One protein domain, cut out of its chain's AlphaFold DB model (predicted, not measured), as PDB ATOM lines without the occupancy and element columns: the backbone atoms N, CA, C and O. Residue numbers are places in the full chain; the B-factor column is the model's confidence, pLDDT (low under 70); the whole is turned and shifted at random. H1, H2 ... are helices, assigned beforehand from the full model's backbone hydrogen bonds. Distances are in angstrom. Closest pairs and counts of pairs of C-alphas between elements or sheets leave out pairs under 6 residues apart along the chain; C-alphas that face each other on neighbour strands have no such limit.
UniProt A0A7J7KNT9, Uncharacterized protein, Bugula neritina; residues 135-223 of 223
ATOM      1  N   ALA A 135     266.497 255.183 146.237       95.19
ATOM      2  CA  ALA A 135     266.479 256.047 145.056       95.19
ATOM      3  C   ALA A 135     265.606 255.490 143.914       95.19
ATOM      4  O   ALA A 135     264.993 256.246 143.163       95.19
ATOM      5  N   LEU A 136     265.515 254.160 143.784       94.69
ATOM      6  CA  LEU A 136     264.651 253.542 142.779       94.69
ATOM      7  C   LEU A 136     263.168 253.755 143.110       94.69
ATOM      8  O   LEU A 136     262.395 254.077 142.215       94.69
ATOM      9  N   ARG A 137     262.778 253.631 144.386       90.62
ATOM     10  CA  ARG A 137     261.407 253.914 144.834       90.62
ATOM     11  C   ARG A 137     261.036 255.364 144.552       90.62
ATOM     12  O   ARG A 137     259.961 255.609 144.023       90.62
ATOM     13  N   GLU A 138     261.918 256.306 144.872       90.94
ATOM     14  CA  GLU A 138     261.691 257.735 144.611       90.94
ATOM     15  C   GLU A 138     261.475 258.002 143.118       90.94
ATOM     16  O   GLU A 138     260.467 258.599 142.738       90.94
ATOM     17  N   LYS A 139     262.344 257.450 142.264       96.19
ATOM     18  CA  LYS A 139     262.214 257.559 140.807       96.19
ATOM     19  C   LYS A 139     260.916 256.941 140.280       96.19
ATOM     20  O   LYS A 139     260.288 257.500 139.383       96.19
ATOM     21  N   GLU A 140     260.505 255.793 140.811       94.50
ATOM     22  CA  GLU A 140     259.256 255.141 140.406       94.50
ATOM     23  C   GLU A 140     258.020 255.918 140.869       94.50
ATOM     24  O   GLU A 140     257.066 256.047 140.102       94.50
ATOM     25  N   VAL A 141     258.045 256.497 142.071       90.31
ATOM     26  CA  VAL A 141     256.993 257.402 142.551       90.31
ATOM     27  C   VAL A 141     256.880 258.598 141.605       90.31
ATOM     28  O   VAL A 141     255.803 258.856 141.073       90.31
ATOM     29  N   GLU A 142     257.985 259.280 141.301       92.44
ATOM     30  CA  GLU A 142     257.990 260.396 140.348       92.44
ATOM     31  C   GLU A 142     257.459 259.990 138.969       92.44
ATOM     32  O   GLU A 142     256.633 260.698 138.386       92.44
ATOM     33  N   ARG A 143     257.865 258.818 138.462       95.50
ATOM     34  CA  ARG A 143     257.382 258.281 137.186       95.50
ATOM     35  C   ARG A 143     255.872 258.051 137.204       95.50
ATOM     36  O   ARG A 143     255.203 258.445 136.252       95.50
ATOM     37  N   VAL A 144     255.330 257.429 138.256       93.81
ATOM     38  CA  VAL A 144     253.892 257.129 138.390       93.81
ATOM     39  C   VAL A 144     253.069 258.414 138.475       93.81
ATOM     40  O   VAL A 144     252.096 258.561 137.735       93.81
ATOM     41  N   PHE A 145     253.480 259.378 139.300       91.69
ATOM     42  CA  PHE A 145     252.771 260.657 139.431       91.69
ATOM     43  C   PHE A 145     252.905 261.558 138.188       91.69
ATOM     44  O   PHE A 145     252.084 262.452 137.978       91.69
ATOM     45  N   SER A 146     253.875 261.285 137.312       93.00
ATOM     46  CA  SER A 146     254.026 261.952 136.009       93.00
ATOM     47  C   SER A 146     253.249 261.272 134.872       93.00
ATOM     48  O   SER A 146     253.299 261.736 133.734       93.00
ATOM     49  N   THR A 147     252.543 260.166 135.133       95.75
ATOM     50  CA  THR A 147     251.765 259.477 134.089       95.75
ATOM     51  C   THR A 147     250.576 260.317 133.607       95.75
ATOM     52  O   THR A 147     249.987 261.052 134.406       95.75
ATOM     53  N   PRO A 148     250.146 260.169 132.335       97.00
ATOM     54  CA  PRO A 148     248.985 260.887 131.805       97.00
ATOM     55  C   PRO A 148     247.718 260.693 132.642       97.00
ATOM     56  O   PRO A 148     246.966 261.638 132.822       97.00
ATOM     57  N   THR A 149     247.519 259.503 133.215       95.69
ATOM     58  CA  THR A 149     246.373 259.194 134.079       95.69
ATOM     59  C   THR A 149     246.332 260.080 135.323       95.69
ATOM     60  O   THR A 149     245.296 260.663 135.628       95.69
ATOM     61  N   ILE A 150     247.453 260.222 136.036       93.69
ATOM     62  CA  ILE A 150     247.505 261.052 137.247       93.69
ATOM     63  C   ILE A 150     247.436 262.539 136.894       93.69
ATOM     64  O   ILE A 150     246.764 263.308 137.579       93.69
ATOM     65  N   GLN A 151     248.081 262.945 135.801       94.12
ATOM     66  CA  GLN A 151     247.998 264.321 135.308       94.12
ATOM     67  C   GLN A 151     246.566 264.690 134.900       94.12
ATOM     68  O   GLN A 151     246.107 265.790 135.203       94.12
ATOM     69  N   GLN A 152     245.830 263.753 134.299       95.38
ATOM     70  CA  GLN A 152     244.418 263.926 133.985       95.38
ATOM     71  C   GLN A 152     243.577 264.080 135.256       95.38
ATOM     72  O   GLN A 152     242.818 265.034 135.341       95.38
ATOM     73  N   ILE A 153     243.774 263.246 136.284       94.38
ATOM     74  CA  ILE A 153     243.080 263.408 137.577       94.38
ATOM     75  C   ILE A 153     243.378 264.784 138.193       94.38
ATOM     76  O   ILE A 153     242.472 265.465 138.666       94.38
ATOM     77  N   ASN A 154     244.636 265.232 138.161       94.06
ATOM     78  CA  ASN A 154     244.989 266.563 138.653       94.06
ATOM     79  C   ASN A 154     244.281 267.683 137.877       94.06
ATOM     80  O   ASN A 154     243.862 268.662 138.488       94.06
ATOM     81  N   SER A 155     244.128 267.529 136.561       94.38
ATOM     82  CA  SER A 155     243.401 268.477 135.713       94.38
ATOM     83  C   SER A 155     241.895 268.457 135.990       94.38
ATOM     84  O   SER A 155     241.293 269.513 136.169       94.38
ATOM     85  N   ASP A 156     241.293 267.270 136.062       95.44
ATOM     86  CA  ASP A 156     239.851 267.077 136.236       95.44
ATOM     87  C   ASP A 156     239.364 267.624 137.590       95.44
ATOM     88  O   ASP A 156     238.269 268.174 137.682       95.44
ATOM     89  N   TYR A 157     240.197 267.532 138.633       94.00
ATOM     90  CA  TYR A 157     239.883 268.003 139.988       94.00
ATOM     91  C   TYR A 157     240.605 269.305 140.379       94.00
ATOM     92  O   TYR A 157     240.615 269.674 141.555       94.00
ATOM     93  N   ALA A 158     241.183 270.041 139.423       94.50
ATOM     94  CA  ALA A 158     241.968 271.249 139.698       94.50
ATOM     95  C   ALA A 158     241.184 272.316 140.483       94.50
ATOM     96  O   ALA A 158     241.711 272.924 141.415       94.50
ATOM     97  N   GLU A 159     239.910 272.528 140.142       93.44
ATOM     98  CA  GLU A 159     239.039 273.475 140.849       93.44
ATOM     99  C   GLU A 159     238.812 273.055 142.306       93.44
ATOM    100  O   GLU A 159     238.919 273.878 143.216       93.44
ATOM    101  N   PHE A 160     238.588 271.760 142.540       92.44
ATOM    102  CA  PHE A 160     238.430 271.214 143.884       92.44
ATOM    103  C   PHE A 160     239.713 271.364 144.710       92.44
ATOM    104  O   PHE A 160     239.663 271.819 145.852       92.44
ATOM    105  N   PHE A 161     240.878 271.063 144.132       94.06
ATOM    106  CA  PHE A 161     242.159 271.251 144.813       94.06
ATOM    107  C   PHE A 161     242.433 272.719 145.151       94.06
ATOM    108  O   PHE A 161     242.921 273.006 146.244       94.06
ATOM    109  N   ASN A 162     242.060 273.654 144.275       93.50
ATOM    110  CA  ASN A 162     242.162 275.085 144.563       93.50
ATOM    111  C   ASN A 162     241.202 275.517 145.680       93.50
ATOM    112  O   ASN A 162     241.604 276.273 146.561       93.50
ATOM    113  N   LEU A 163     239.961 275.013 145.693       92.12
ATOM    114  CA  LEU A 163     239.015 275.257 146.785       92.12
ATOM    115  C   LEU A 163     239.601 274.795 148.124       92.12
ATOM    116  O   LEU A 163     239.626 275.566 149.084       92.12
ATOM    117  N   VAL A 164     240.096 273.558 148.187       92.00
ATOM    118  CA  VAL A 164     240.671 272.998 149.414       92.00
ATOM    119  C   VAL A 164     241.923 273.771 149.826       92.00
ATOM    120  O   VAL A 164     242.049 274.151 150.988       92.00
ATOM    121  N   GLY A 165     242.825 274.062 148.887       92.19
ATOM    122  CA  GLY A 165     244.050 274.811 149.165       92.19
ATOM    123  C   GLY A 165     243.778 276.221 149.691       92.19
ATOM    124  O   GLY A 165     244.392 276.636 150.671       92.19
ATOM    125  N   ASN A 166     242.789 276.923 149.132       93.94
ATOM    126  CA  ASN A 166     242.392 278.257 149.593       93.94
ATOM    127  C   ASN A 166     241.794 278.246 151.008       93.94
ATOM    128  O   ASN A 166     242.006 279.192 151.762       93.94
ATOM    129  N   ASN A 167     241.060 277.192 151.379       92.38
ATOM    130  CA  ASN A 167     240.439 277.086 152.702       92.38
ATOM    131  C   ASN A 167     241.375 276.519 153.785       92.38
ATOM    132  O   ASN A 167     241.139 276.748 154.968       92.38
ATOM    133  N   THR A 168     242.414 275.770 153.404       89.69
ATOM    134  CA  THR A 168     243.310 275.070 154.349       89.69
ATOM    135  C   THR A 168     244.724 275.639 154.412       89.69
ATOM    136  O   THR A 168     245.448 275.365 155.364       89.69
ATOM    137  N   GLY A 169     245.145 276.407 153.404       88.31
ATOM    138  CA  GLY A 169     246.523 276.874 153.251       88.31
ATOM    139  C   GLY A 169     247.494 275.816 152.708       88.31
ATOM    140  O   GLY A 169     248.676 276.114 152.536       88.31
ATOM    141  N   VAL A 170     247.028 274.595 152.413       88.31
ATOM    142  CA  VAL A 170     247.853 273.536 151.813       88.31
ATOM    143  C   VAL A 170     248.027 273.799 150.316       88.31
ATOM    144  O   VAL A 170     247.064 274.047 149.591       88.31
ATOM    145  N   ASN A 171     249.262 273.722 149.821       89.00
ATOM    146  CA  ASN A 171     249.542 273.927 148.402       89.00
ATOM    147  C   ASN A 171     249.195 272.675 147.581       89.00
ATOM    148  O   ASN A 171     250.014 271.773 147.437       89.00
ATOM    149  N   LEU A 172     247.989 272.655 147.015       90.00
ATOM    150  CA  LEU A 172     247.483 271.552 146.190       90.00
ATOM    151  C   LEU A 172     247.530 271.841 144.678       90.00
ATOM    152  O   LEU A 172     247.106 271.011 143.879       90.00
ATOM    153  N   SER A 173     248.066 272.989 144.250       79.81
ATOM    154  CA  SER A 173     247.970 273.438 142.851       79.81
ATOM    155  C   SER A 173     248.823 272.638 141.860       79.81
ATOM    156  O   SER A 173     248.556 272.680 140.663       79.81
ATOM    157  N   LYS A 174     249.868 271.935 142.323       76.19
ATOM    158  CA  LYS A 174     250.758 271.132 141.456       76.19
ATOM    159  C   LYS A 174     250.552 269.627 141.601       76.19
ATOM    160  O   LYS A 174     250.590 268.915 140.608       76.19
ATOM    161  N   ASN A 175     250.346 269.157 142.829       83.38
ATOM    162  CA  ASN A 175     250.277 267.736 143.168       83.38
ATOM    163  C   ASN A 175     249.016 267.427 143.985       83.38
ATOM    164  O   ASN A 175     249.063 266.656 144.941       83.38
ATOM    165  N   GLY A 176     247.883 268.028 143.610       88.44
ATOM    166  CA  GLY A 176     246.635 267.947 144.368       88.44
ATOM    167  C   GLY A 176     246.241 266.518 144.727       88.44
ATOM    168  O   GLY A 176     246.050 266.219 145.901       88.44
ATOM    169  N   PHE A 177     246.248 265.600 143.758       90.88
ATOM    170  CA  PHE A 177     245.936 264.190 144.006       90.88
ATOM    171  C   PHE A 177     246.892 263.513 145.004       90.88
ATOM    172  O   PHE A 177     246.469 262.659 145.780       90.88
ATOM    173  N   ARG A 178     248.177 263.892 145.006       87.50
ATOM    174  CA  ARG A 178     249.182 263.321 145.913       87.50
ATOM    175  C   ARG A 178     249.043 263.844 147.334       87.50
ATOM    176  O   ARG A 178     249.331 263.089 148.250       87.50
ATOM    177  N   ASP A 179     248.650 265.101 147.509       85.38
ATOM    178  CA  ASP A 179     248.777 265.807 148.789       85.38
ATOM    179  C   ASP A 179     247.426 266.018 149.498       85.38
ATOM    180  O   ASP A 179     247.393 266.244 150.710       85.38
ATOM    181  N   ILE A 180     246.301 265.865 148.784       86.94
ATOM    182  CA  ILE A 180     244.933 266.052 149.311       86.94
ATOM    183  C   ILE A 180     244.630 265.192 150.539       86.94
ATOM    184  O   ILE A 180     243.837 265.581 151.396       86.94
ATOM    185  N   TRP A 181     245.279 264.032 150.651       81.06
ATOM    186  CA  TRP A 181     245.052 263.103 151.748       81.06
ATOM    187  C   TRP A 181     245.355 263.703 153.123       81.06
ATOM    188  O   TRP A 181     244.689 263.351 154.088       81.06
ATOM    189  N   THR A 182     246.307 264.638 153.203       77.44
ATOM    190  CA  THR A 182     246.673 265.322 154.453       77.44
ATOM    191  C   THR A 182     245.501 266.114 155.032       77.44
ATOM    192  O   THR A 182     245.278 266.124 156.240       77.44
ATOM    193  N   VAL A 183     244.704 266.734 154.158       83.88
ATOM    194  CA  VAL A 183     243.486 267.454 154.534       83.88
ATOM    195  C   VAL A 183     242.347 266.477 154.794       83.88
ATOM    196  O   VAL A 183     241.610 266.638 155.764       83.88
ATOM    197  N   ALA A 184     242.192 265.472 153.930       83.56
ATOM    198  CA  ALA A 184     241.117 264.493 154.050       83.56
ATOM    199  C   ALA A 184     241.180 263.737 155.388       83.56
ATOM    200  O   ALA A 184     240.153 263.584 156.043       83.56
ATOM    201  N   ASP A 185     242.381 263.332 155.807       72.81
ATOM    202  CA  ASP A 185     242.641 262.697 157.099       72.81
ATOM    203  C   ASP A 185     242.214 263.600 158.268       72.81
ATOM    204  O   ASP A 185     241.371 263.237 159.090       72.81
ATOM    205  N   PHE A 186     242.717 264.835 158.284       78.88
ATOM    206  CA  PHE A 186     242.385 265.797 159.330       78.88
ATOM    207  C   PHE A 186     240.870 266.023 159.456       78.88
ATOM    208  O   PHE A 186     240.321 265.961 160.558       78.88
ATOM    209  N   LEU A 187     240.182 266.250 158.332       79.88
ATOM    210  CA  LEU A 187     238.733 266.458 158.319       79.88
ATOM    211  C   LEU A 187     237.975 265.207 158.770       79.88
ATOM    212  O   LEU A 187     236.974 265.320 159.473       79.88
ATOM    213  N   TYR A 188     238.447 264.015 158.409       77.81
ATOM    214  CA  TYR A 188     237.843 262.764 158.855       77.81
ATOM    215  C   TYR A 188     237.900 262.625 160.381       77.81
ATOM    216  O   TYR A 188     236.873 262.410 161.031       77.81
ATOM    217  N   ILE A 189     239.083 262.828 160.961       72.94
ATOM    218  CA  ILE A 189     239.300 262.786 162.408       72.94
ATOM    219  C   ILE A 189     238.466 263.856 163.119       72.94
ATOM    220  O   ILE A 189     237.783 263.558 164.104       72.94
ATOM    221  N   GLN A 190     238.491 265.099 162.625       76.06
ATOM    222  CA  GLN A 190     237.699 266.189 163.193       76.06
ATOM    223  C   GLN A 190     236.208 265.837 163.182       76.06
ATOM    224  O   GLN A 190     235.523 266.042 164.181       76.06
ATOM    225  N   GLY A 191     235.708 265.251 162.093       76.50
ATOM    226  CA  GLY A 191     234.311 264.843 161.972       76.50
ATOM    227  C   GLY A 191     233.896 263.778 162.991       76.50
ATOM    228  O   GLY A 191     232.739 263.760 163.409       76.50
ATOM    229  N   ILE A 192     234.826 262.919 163.419       72.06
ATOM    230  CA  ILE A 192     234.569 261.882 164.427       72.06
ATOM    231  C   ILE A 192     234.599 262.456 165.845       72.06
ATOM    232  O   ILE A 192     233.688 262.187 166.627       72.06
ATOM    233  N   TYR A 193     235.650 263.203 166.193       70.31
ATOM    234  CA  TYR A 193     235.943 263.545 167.589       70.31
ATOM    235  C   TYR A 193     235.609 264.995 167.964       70.31
ATOM    236  O   TYR A 193     235.347 265.272 169.134       70.31
ATOM    237  N   TYR A 194     235.594 265.916 166.996       73.69
ATOM    238  CA  TYR A 194     235.441 267.358 167.228       73.69
ATOM    239  C   TYR A 194     234.507 268.043 166.208       73.69
ATOM    240  O   TYR A 194     234.916 269.001 165.545       73.69
ATOM    241  N   PRO A 195     233.248 267.590 166.060       77.69
ATOM    242  CA  PRO A 195     232.282 268.287 165.215       77.69
ATOM    243  C   PRO A 195     231.959 269.691 165.779       77.69
ATOM    244  O   PRO A 195     231.977 269.873 167.000       77.69
ATOM    245  N   PRO A 196     231.588 270.678 164.938       83.38
ATOM    246  CA  PRO A 196     231.311 270.579 163.501       83.38
ATOM    247  C   PRO A 196     232.562 270.709 162.614       83.38
ATOM    248  O   PRO A 196     233.599 271.225 163.031       83.38
ATOM    249  N   LEU A 197     232.442 270.247 161.368       84.44
ATOM    250  CA  LEU A 197     233.439 270.505 160.330       84.44
ATOM    251  C   LEU A 197     233.370 271.961 159.840       84.44
ATOM    252  O   LEU A 197     232.349 272.618 160.050       84.44
ATOM    253  N   PRO A 198     234.425 272.474 159.176       86.56
ATOM    254  CA  PRO A 198     234.409 273.815 158.599       86.56
ATOM    255  C   PRO A 198     233.270 274.016 157.589       86.56
ATOM    256  O   PRO A 198     232.963 273.108 156.820       86.56
ATOM    257  N   ASP A 199     232.713 275.226 157.519       89.12
ATOM    258  CA  ASP A 199     231.508 275.538 156.724       89.12
ATOM    259  C   ASP A 199     231.629 275.241 155.218       89.12
ATOM    260  O   ASP A 199     230.634 275.001 154.539       89.12
ATOM    261  N   TRP A 200     232.848 275.243 154.671       88.31
ATOM    262  CA  TRP A 200     233.095 274.920 153.261       88.31
ATOM    263  C   TRP A 200     232.987 273.413 152.958       88.31
ATOM    264  O   TRP A 200     232.929 273.012 151.789       88.31
ATOM    265  N   THR A 201     232.966 272.569 153.992       87.31
ATOM    266  CA  THR A 201     232.778 271.122 153.859       87.31
ATOM    267  C   THR A 201     231.286 270.798 153.744       87.31
ATOM    268  O   THR A 201     230.460 271.193 154.561       87.31
ATOM    269  N   THR A 202     230.922 270.082 152.687       81.81
ATOM    270  CA  THR A 202     229.554 269.689 152.335       81.81
ATOM    271  C   THR A 202     229.530 268.195 152.024       81.81
ATOM    272  O   THR A 202     230.561 267.615 151.691       81.81
ATOM    273  N   GLU A 203     228.357 267.554 152.036       71.81
ATOM    274  CA  GLU A 203     228.243 266.132 151.648       71.81
ATOM    275  C   GLU A 203     228.754 265.847 150.222       71.81
ATOM    276  O   GLU A 203     229.132 264.718 149.906       71.81
ATOM    277  N   GLY A 204     228.785 266.870 149.358       69.94
ATOM    278  CA  GLY A 204     229.306 266.767 147.997       69.94
ATOM    279  C   GLY A 204     230.833 266.707 147.908       69.94
ATOM    280  O   GLY A 204     231.345 266.213 146.907       69.94
ATOM    281  N   ASN A 205     231.563 267.178 148.927       74.06
ATOM    282  CA  ASN A 205     233.027 267.248 148.903       74.06
ATOM    283  C   ASN A 205     233.725 266.514 150.065       74.06
ATOM    284  O   ASN A 205     234.895 266.159 149.938       74.06
ATOM    285  N   VAL A 206     233.009 266.213 151.151       71.19
ATOM    286  CA  VAL A 206     233.476 265.392 152.272       71.19
ATOM    287  C   VAL A 206     232.382 264.389 152.631       71.19
ATOM    288  O   VAL A 206     231.265 264.757 152.988       71.19
ATOM    289  N   LYS A 207     232.706 263.094 152.563       64.44
ATOM    290  CA  LYS A 207     231.798 262.030 153.006       64.44
ATOM    291  C   LYS A 207     232.075 261.687 154.467       64.44
ATOM    292  O   LYS A 207     233.049 261.003 154.768       64.44
ATOM    293  N   CYS A 208     231.195 262.115 155.367       55.16
ATOM    294  CA  CYS A 208     231.216 261.675 156.760       55.16
ATOM    295  C   CYS A 208     230.549 260.300 156.885       55.16
ATOM    296  O   CYS A 208     229.401 260.115 156.475       55.16
ATOM    297  N   ASN A 209     231.248 259.322 157.464       50.31
ATOM    298  CA  ASN A 209     230.667 258.008 157.716       50.31
ATOM    299  C   ASN A 209     229.790 258.070 158.981       50.31
ATOM    300  O   ASN A 209     230.275 257.961 160.105       50.31
ATOM    301  N   ASN A 210     228.482 258.258 158.802       45.19
ATOM    302  CA  ASN A 210     227.504 258.448 159.885       45.19
ATOM    303  C   ASN A 210     227.180 257.169 160.697       45.19
ATOM    304  O   ASN A 210     226.236 257.165 161.490       45.19
ATOM    305  N   ASN A 211     227.933 256.080 160.508       38.38
ATOM    306  CA  ASN A 211     227.588 254.749 161.015       38.38
ATOM    307  C   ASN A 211     228.211 254.364 162.368       38.38
ATOM    308  O   ASN A 211     227.959 253.257 162.843       38.38
ATOM    309  N   ARG A 212     228.960 255.241 163.056       41.62
ATOM    310  CA  ARG A 212     229.317 254.969 164.462       41.62
ATOM    311  C   ARG A 212     228.132 255.306 165.381       41.62
ATOM    312  O   ARG A 212     227.638 256.434 165.338       41.62
ATOM    313  N   PRO A 213     227.664 254.376 166.238       33.22
ATOM    314  CA  PRO A 213     226.683 254.700 167.263       33.22
ATOM    315  C   PRO A 213     227.337 255.656 168.265       33.22
ATOM    316  O   PRO A 213     228.147 255.255 169.098       33.22
ATOM    317  N   SER A 214     227.021 256.945 168.148       38.94
ATOM    318  CA  SER A 214     227.541 257.977 169.033       38.94
ATOM    319  C   SER A 214     227.103 257.710 170.472       38.94
ATOM    320  O   SER A 214     225.918 257.760 170.818       38.94
ATOM    321  N   ARG A 215     228.074 257.475 171.359       36.69
ATOM    322  CA  ARG A 215     227.886 257.804 172.771       36.69
ATOM    323  C   ARG A 215     227.832 259.333 172.851       36.69
ATOM    324  O   ARG A 215     228.857 259.986 172.922       36.69
ATOM    325  N   ALA A 216     226.601 259.847 172.831       32.50
ATOM    326  CA  ALA A 216     226.170 261.232 173.044       32.50
ATOM    327  C   ALA A 216     226.060 262.162 171.808       32.50
ATOM    328  O   ALA A 216     227.042 262.553 171.196       32.50
ATOM    329  N   ARG A 217     224.788 262.517 171.522       35.09
ATOM    330  CA  ARG A 217     224.216 263.848 171.179       35.09
ATOM    331  C   ARG A 217     225.103 264.740 170.290       35.09
ATOM    332  O   ARG A 217     226.083 265.272 170.769       35.09
ATOM    333  N   THR A 218     224.811 265.017 169.023       29.11
ATOM    334  CA  THR A 218     223.534 265.313 168.356       29.11
ATOM    335  C   THR A 218     223.736 265.120 166.855       29.11
ATOM    336  O   THR A 218     224.662 265.675 166.277       29.11
ATOM    337  N   ARG A 219     222.847 264.358 166.212       38.62
ATOM    338  CA  ARG A 219     222.765 264.285 164.751       38.62
ATOM    339  C   ARG A 219     222.280 265.627 164.204       38.62
ATOM    340  O   ARG A 219     221.218 266.071 164.637       38.62
ATOM    341  N   ARG A 220     222.997 266.190 163.229       27.62
ATOM    342  CA  ARG A 220     222.439 266.902 162.063       27.62
ATOM    343  C   ARG A 220     223.555 267.226 161.061       27.62
ATOM    344  O   ARG A 220     224.209 268.251 161.171       27.62
ATOM    345  N   CYS A 221     223.710 266.364 160.059       33.59
ATOM    346  CA  CYS A 221     223.998 266.828 158.705       33.59
ATOM    347  C   CYS A 221     222.631 266.953 158.030       33.59
ATOM    348  O   CYS A 221     222.006 265.938 157.736       33.59
ATOM    349  N   SER A 222     222.100 268.171 157.915       27.36
ATOM    350  CA  SER A 222     221.022 268.472 156.966       27.36
ATOM    351  C   SER A 222     220.793 269.982 156.851       27.36
ATOM    352  O   SER A 222     220.222 270.569 157.774       27.36
ATOM    353  N   ARG A 223     221.139 270.485 155.658       30.89
ATOM    354  CA  ARG A 223     220.875 271.796 155.037       30.89
ATOM    355  C   ARG A 223     221.526 273.027 155.648       30.89
ATOM    356  O   ARG A 223     221.210 273.359 156.806       30.89
TER     357      ARG A 223
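AT A GLANCE: This is residues 135 to 223 of the 223 residues of an uncharacterized protein of Bugula neritina (UniProt A0A7J7KNT9). Five helices follow one another in a loose, winding chain: H1 sticks out at one end with residues 135 to 144, H2 and H3 curve round the short H4, and H5 leads away toward the other end. There a long stretch with no named element, residues 194 to 223, folds back beside H5, turns again and makes the far end of the shape. The printed part has 89 residues, with five named helices in the order H1, H2, H3, H4, H5 and no named strand, and its class is all helix. It is loose, with a radius of gyration of the C-alphas of 16.2 A, and elongated, spanning 49 by 27 by 21 A.

IN THESE COORDINATES: H1, residues 135 to 145, begins with C-alpha 135 at (266.479, 256.047, 145.056) and is 15.5 A long from first to last C-alpha. H2, residues 148 to 156, measures 11.9 A. H3, residues 158 to 168, measures 15.2 A and ends with C-alpha 168 at (243.310, 275.070, 154.349). H4, residues 176 to 179, measures 5.4 A. H5, residues 181 to 193, is the longest at 18.3 A and ends with C-alpha 193 at (235.943, 263.545, 167.589).

HOW THE PARTS SIT: H1 and H2 are close but not clearly touching, with C-alphas of Phe 145 and Gln 151 closest at 7.3 A, and run the same way at a steep tilt of 52 degrees. H2 and H3 meet only through their link. H2 and H4 touch, and their closest C-alphas, those of Asn 154 and Phe 177, are 5.9 A apart. H3 and H4 are close but not clearly touching, with C-alphas of Phe 161 and Gly 176 closest at 5.6 A. H4 and H5 meet only through their link. H3 and H5 are close but not clearly touching, with C-alphas of Thr 168 and Val 183 closest at 7.6 A, at a steep tilt of 54 degrees, the same way. H1 is apart from H3 and H5, and H2 is apart from H5. Every O i to N i+4 pair is within hydrogen-bond range in H1, H2 and H3; in H5 8 of 9 are, and H4 is too short for such a pair.

THE WHOLE: The two C-alphas farthest apart, those of Leu 136 and Arg 217, are 50.5 A from each other. The printed part has no cut and ends at residue 223, the chain's last. No link between helices is long; the link from H3 to H4 is short, with 7 residues, and the others are tight. The mean pLDDT of the printed part is 77.7, and residue 204 and residues 207 to 223 are under 70.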